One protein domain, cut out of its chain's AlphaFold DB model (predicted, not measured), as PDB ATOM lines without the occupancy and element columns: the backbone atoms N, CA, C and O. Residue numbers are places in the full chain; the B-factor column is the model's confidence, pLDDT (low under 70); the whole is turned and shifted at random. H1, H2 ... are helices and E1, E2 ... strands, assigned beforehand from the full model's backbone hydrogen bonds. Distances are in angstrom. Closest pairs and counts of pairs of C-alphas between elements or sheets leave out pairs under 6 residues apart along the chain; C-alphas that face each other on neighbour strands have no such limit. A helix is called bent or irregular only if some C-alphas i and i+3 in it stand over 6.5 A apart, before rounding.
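This is residues 410 to 450 of the 601 residues of an uncharacterized protein of Meloidogyne hapla (UniProt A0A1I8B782). A small, strongly twisted sheet of three strands is built along one long bent strand, E3, with E2 beside its first part and E1 beside its later part. A long loop, residues 419 to 429, swings round from E1 to E2 at one end, and the one short helix, H1, sits at the other end, only grazing the sheet. The printed part has 41 residues, with three named strands and one named helix in the order E1, E2, E3, H1; the sheet's order is E1, E3, E2, antiparallel throughout, and the class is mostly strand. The whole is only just loose, close to compact, with a radius of gyration of the C-alphas of 10.9 A, and it spans 29 by 24 by 15 A.

The printed part begins at Pro 410, and E1 follows as residues 413 to 418, from C-alpha 413 at (-24.080, -5.232, 77.452), with a length of 16.2 A. E2 is residues 430 to 433, 9.9 A long. E3, residues 436 to 445, is the longest strand; it runs 24.0 A from C-alpha 436 at (-13.397, 8.256, 66.383) and bends by 69 degrees at residue 441. H1, residues 446 to 449, is 5.0 A long and ends with C-alpha 449 at (-29.835, -1.330, 82.822).

E3 is the inner strand, and E1 and E2 are the edge strands. The pairing is staggered: E3 pairs with E2 over residues 436 to 439 and with E1 over residues 439 to 445. E1 and E3 are antiparallel at 140 degrees; N 414 and O 444, 2.8 A apart, and N 441 and O 416, 2.9 A apart, are within hydrogen-bond range. C-alphas 417 and 440 face each other at 4.2 A. E2 and E3 form a hairpin, antiparallel at 115 degrees, with N 436 and O 433 within hydrogen-bond range at 2.8 A. The closest C-alphas of E1 and E2 are those of Ala 417 and Ile 431, 7.8 A apart. H1 is on the sheet but only grazes it, with residues 446 to 449; the closest C-alphas of E1 and H1 are those of Phe 413 and Leu 446, at 5.1 A. H1 is too short for a pair of O i and N i+4; its one O i to N i+3 pair is within range.

The two C-alphas farthest apart, those of Pro 423 and Asn 450, are 30.5 A apart. The printed part has no cut. The link from E1 to E2, 11 residues, is long; those from E2 to E3 and from E3 to H1 are tight. The mean pLDDT of the printed part is 72.6; residues 410 to 412, 420 to 427 and 446 to 450 are under 70.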
ATOM      1  N   PRO A 410     -19.152  -8.145  73.853       55.72
ATOM      2  CA  PRO A 410     -20.185  -9.156  74.008       55.72
ATOM      3  C   PRO A 410     -21.573  -8.531  73.820       55.72
ATOM      4  O   PRO A 410     -21.909  -7.539  74.467       55.72
ATOM      5  N   ASN A 411     -22.399  -9.142  72.969       55.66
ATOM      6  CA  ASN A 411     -23.805  -8.760  72.821       55.66
ATOM      7  C   ASN A 411     -24.536  -8.879  74.175       55.66
ATOM      8  O   ASN A 411     -24.272  -9.801  74.948       55.66
ATOM      9  N   GLY A 412     -25.468  -7.962  74.457       65.62
ATOM     10  CA  GLY A 412     -26.226  -7.934  75.720       65.62
ATOM     11  C   GLY A 412     -25.621  -7.070  76.838       65.62
ATOM     12  O   GLY A 412     -26.032  -7.188  77.996       65.62
ATOM     13  N   PHE A 413     -24.673  -6.187  76.514       74.88
ATOM     14  CA  PHE A 413     -24.080  -5.232  77.452       74.88
ATOM     15  C   PHE A 413     -24.160  -3.791  76.927       74.88
ATOM     16  O   PHE A 413     -24.000  -3.532  75.737       74.88
ATOM     17  N   VAL A 414     -24.384  -2.847  77.841       76.12
ATOM     18  CA  VAL A 414     -24.319  -1.401  77.604       76.12
ATOM     19  C   VAL A 414     -22.936  -0.911  78.023       76.12
ATOM     20  O   VAL A 414     -22.491  -1.159  79.147       76.12
ATOM     21  N   HIS A 415     -22.251  -0.202  77.129       79.12
ATOM     22  CA  HIS A 415     -20.908   0.317  77.368       79.12
ATOM     23  C   HIS A 415     -20.942   1.840  77.493       79.12
ATOM     24  O   HIS A 415     -21.322   2.541  76.561       79.12
ATOM     25  N   ILE A 416     -20.512   2.351  78.646       80.88
ATOM     26  CA  ILE A 416     -20.255   3.776  78.854       80.88
ATOM     27  C   ILE A 416     -18.824   4.035  78.395       80.88
ATOM     28  O   ILE A 416     -17.875   3.483  78.964       80.88
ATOM     29  N   ALA A 417     -18.677   4.850  77.354       82.62
ATOM     30  CA  ALA A 417     -17.393   5.163  76.748       82.62
ATOM     31  C   ALA A 417     -17.244   6.666  76.487       82.62
ATOM     32  O   ALA A 417     -18.218   7.351  76.174       82.62
ATOM     33  N   THR A 418     -16.022   7.182  76.609       80.50
ATOM     34  CA  THR A 418     -15.725   8.615  76.481       80.50
ATOM     35  C   THR A 418     -14.616   8.872  75.462       80.50
ATOM     36  O   THR A 418     -13.715   8.054  75.273       80.50
ATOM     37  N   LEU A 419     -14.700  10.017  74.778       73.06
ATOM     38  CA  LEU A 419     -13.755  10.424  73.727       73.06
ATOM     39  C   LEU A 419     -12.450  11.015  74.296       73.06
ATOM     40  O   LEU A 419     -11.382  10.863  73.713       73.06
ATOM     41  N   ASN A 420     -12.546  11.689  75.449       62.72
ATOM     42  CA  ASN A 420     -11.482  12.519  76.032       62.72
ATOM     43  C   ASN A 420     -10.904  11.951  77.343       62.72
ATOM     44  O   ASN A 420     -10.302  12.688  78.125       62.72
ATOM     45  N   SER A 421     -11.111  10.665  77.623       62.12
ATOM     46  CA  SER A 421     -10.521  10.011  78.795       62.12
ATOM     47  C   SER A 421      -8.989   9.925  78.685       62.12
ATOM     48  O   SER A 421      -8.440   9.868  77.578       62.12
ATOM     49  N   PRO A 422      -8.269   9.927  79.826       62.66
ATOM     50  CA  PRO A 422      -6.822   9.713  79.847       62.66
ATOM     51  C   PRO A 422      -6.447   8.359  79.212       62.66
ATOM     52  O   PRO A 422      -7.297   7.469  79.133       62.66
ATOM     53  N   PRO A 423      -5.184   8.177  78.770       59.56
ATOM     54  CA  PRO A 423      -4.742   6.938  78.133       59.56
ATOM     55  C   PRO A 423      -5.101   5.707  78.982       59.56
ATOM     56  O   PRO A 423      -5.035   5.772  80.213       59.56
ATOM     57  N   PRO A 424      -5.487   4.593  78.334       60.59
ATOM     58  CA  PRO A 424      -6.200   3.499  78.976       60.59
ATOM     59  C   PRO A 424      -5.406   2.908  80.136       60.59
ATOM     60  O   PRO A 424      -4.225   2.573  79.998       60.59
ATOM     61  N   LYS A 425      -6.088   2.678  81.260       69.06
ATOM     62  CA  LYS A 425      -5.593   1.754  82.281       69.06
ATOM     63  C   LYS A 425      -5.463   0.366  81.652       69.06
ATOM     64  O   LYS A 425      -6.275  -0.028  80.810       69.06
ATOM     65  N   ILE A 426      -4.438  -0.381  82.059       64.50
ATOM     66  CA  ILE A 426      -4.154  -1.720  81.530       64.50
ATOM     67  C   ILE A 426      -5.407  -2.599  81.686       64.50
ATOM     68  O   ILE A 426      -5.855  -2.851  82.802       64.50
ATOM     69  N   GLY A 427      -5.974  -3.046  80.562       64.50
ATOM     70  CA  GLY A 427      -7.200  -3.853  80.519       64.50
ATOM     71  C   GLY A 427      -8.491  -3.112  80.139       64.50
ATOM     72  O   GLY A 427      -9.522  -3.766  80.022       64.50
ATOM     73  N   GLN A 428      -8.471  -1.793  79.907       73.06
ATOM     74  CA  GLN A 428      -9.620  -1.081  79.326       73.06
ATOM     75  C   GLN A 428      -9.734  -1.334  77.814       73.06
ATOM     76  O   GLN A 428      -8.740  -1.284  77.088       73.06
ATOM     77  N   SER A 429     -10.954  -1.594  77.337       75.62
ATOM     78  CA  SER A 429     -11.250  -1.784  75.916       75.62
ATOM     79  C   SER A 429     -11.441  -0.452  75.179       75.62
ATOM     80  O   SER A 429     -11.835   0.563  75.757       75.62
ATOM     81  N   GLN A 430     -11.158  -0.468  73.875       82.06
ATOM     82  CA  GLN A 430     -11.373   0.647  72.952       82.06
ATOM     83  C   GLN A 430     -12.511   0.302  71.989       82.06
ATOM     84  O   GLN A 430     -12.515  -0.783  71.409       82.06
ATOM     85  N   ILE A 431     -13.432   1.242  71.793       81.56
ATOM     86  CA  ILE A 431     -14.467   1.205  70.756       81.56
ATOM     87  C   ILE A 431     -14.077   2.212  69.672       81.56
ATOM     88  O   ILE A 431     -13.521   3.273  69.970       81.56
ATOM     89  N   ILE A 432     -14.361   1.886  68.415       80.62
ATOM     90  CA  ILE A 432     -14.262   2.829  67.301       80.62
ATOM     91  C   ILE A 432     -15.675   3.042  66.762       80.62
ATOM     92  O   ILE A 432     -16.318   2.076  66.362       80.62
ATOM     93  N   VAL A 433     -16.142   4.290  66.767       76.69
ATOM     94  CA  VAL A 433     -17.437   4.715  66.208       76.69
ATOM     95  C   VAL A 433     -17.146   5.888  65.278       76.69
ATOM     96  O   VAL A 433     -16.419   6.799  65.667       76.69
ATOM     97  N   ASP A 434     -17.608   5.823  64.031       78.31
ATOM     98  CA  ASP A 434     -17.394   6.847  62.990       78.31
ATOM     99  C   ASP A 434     -15.926   7.293  62.822       78.31
ATOM    100  O   ASP A 434     -15.599   8.463  62.630       78.31
ATOM    101  N   GLY A 435     -14.999   6.336  62.956       78.62
ATOM    102  CA  GLY A 435     -13.550   6.572  62.914       78.62
ATOM    103  C   GLY A 435     -12.966   7.255  64.160       78.62
ATOM    104  O   GLY A 435     -11.741   7.314  64.303       78.62
ATOM    105  N   GLN A 436     -13.803   7.718  65.090       79.75
ATOM    106  CA  GLN A 436     -13.397   8.256  66.383       79.75
ATOM    107  C   GLN A 436     -13.183   7.138  67.406       79.75
ATOM    108  O   GLN A 436     -13.833   6.093  67.381       79.75
ATOM    109  N   LYS A 437     -12.225   7.349  68.312       78.69
ATOM    110  CA  LYS A 437     -11.789   6.364  69.306       78.69
ATOM    111  C   LYS A 437     -12.328   6.716  70.683       78.69
ATOM    112  O   LYS A 437     -11.922   7.721  71.254       78.69
ATOM    113  N   TYR A 438     -13.165   5.843  71.225       82.00
ATOM    114  CA  TYR A 438     -13.743   5.962  72.559       82.00
ATOM    115  C   TYR A 438     -13.136   4.899  73.477       82.00
ATOM    116  O   TYR A 438     -12.922   3.756  73.060       82.00
ATOM    117  N   TRP A 439     -12.864   5.246  74.731       83.94
ATOM    118  CA  TRP A 439     -12.402   4.287  75.739       83.94
ATOM    119  C   TRP A 439     -13.565   3.860  76.622       83.94
ATOM    120  O   TRP A 439     -14.326   4.709  77.084       83.94
ATOM    121  N   VAL A 440     -13.706   2.555  76.867       82.44
ATOM    122  CA  VAL A 440     -14.758   2.028  77.743       82.44
ATOM    123  C   VAL A 440     -14.373   2.265  79.197       82.44
ATOM    124  O   VAL A 440     -13.427   1.670  79.718       82.44
ATOM    125  N   GLU A 441     -15.141   3.113  79.870       80.25
ATOM    126  CA  GLU A 441     -14.993   3.373  81.300       80.25
ATOM    127  C   GLU A 441     -15.743   2.330  82.130       80.25
ATOM    128  O   GLU A 441     -15.250   1.889  83.170       80.25
ATOM    129  N   LYS A 442     -16.927   1.910  81.664       79.69
ATOM    130  CA  LYS A 442     -17.775   0.941  82.361       79.69
ATOM    131  C   LYS A 442     -18.594   0.098  81.387       79.69
ATOM    132  O   LYS A 442     -19.194   0.616  80.451       79.69
ATOM    133  N   THR A 443     -18.681  -1.194  81.680       79.25
ATOM    134  CA  THR A 443     -19.592  -2.143  81.031       79.25
ATOM    135  C   THR A 443     -20.681  -2.528  82.030       79.25
ATOM    136  O   THR A 443     -20.369  -2.851  83.177       79.25
ATOM    137  N   ILE A 444     -21.945  -2.479  81.618       77.81
ATOM    138  CA  ILE A 444     -23.134  -2.797  82.424       77.81
ATOM    139  C   ILE A 444     -23.926  -3.870  81.669       77.81
ATOM    140  O   ILE A 444     -24.060  -3.772  80.452       77.81
ATOM    141  N   SER A 445     -24.437  -4.910  82.333       76.31
ATOM    142  CA  SER A 445     -25.300  -5.884  81.645       76.31
ATOM    143  C   SER A 445     -26.659  -5.261  81.326       76.31
ATOM    144  O   SER A 445     -27.189  -4.489  82.126       76.31
ATOM    145  N   LEU A 446     -27.259  -5.610  80.186       69.00
ATOM    146  CA  LEU A 446     -28.558  -5.054  79.786       69.00
ATOM    147  C   LEU A 446     -29.655  -5.342  80.835       69.00
ATOM    148  O   LEU A 446     -30.489  -4.486  81.112       69.00
ATOM    149  N   SER A 447     -29.562  -6.486  81.522       67.06
ATOM    150  CA  SER A 447     -30.403  -6.853  82.675       67.06
ATOM    151  C   SER A 447     -30.296  -5.910  83.882       67.06
ATOM    152  O   SER A 447     -31.262  -5.751  84.618       67.06
ATOM    153  N   GLN A 448     -29.143  -5.270  84.101       64.62
ATOM    154  CA  GLN A 448     -28.969  -4.261  85.154       64.62
ATOM    155  C   GLN A 448     -29.425  -2.870  84.701       64.62
ATOM    156  O   GLN A 448     -29.774  -2.043  85.539       64.62
ATOM    157  N   PHE A 449     -29.407  -2.605  83.393       63.38
ATOM    158  CA  PHE A 449     -29.835  -1.330  82.822       63.38
ATOM    159  C   PHE A 449     -31.365  -1.227  82.728       63.38
ATOM    160  O   PHE A 449     -31.928  -0.194  83.074       63.38
ATOM    161  N   ASN A 450     -32.041  -2.314  82.346       57.47
ATOM    162  CA  ASN A 450     -33.494  -2.343  82.133       57.47
ATOM    163  C   ASN A 450     -34.332  -2.458  83.423       57.47
ATOM    164  O   ASN A 450     -35.546  -2.610  83.351       57.47
TER     165      ASN A 450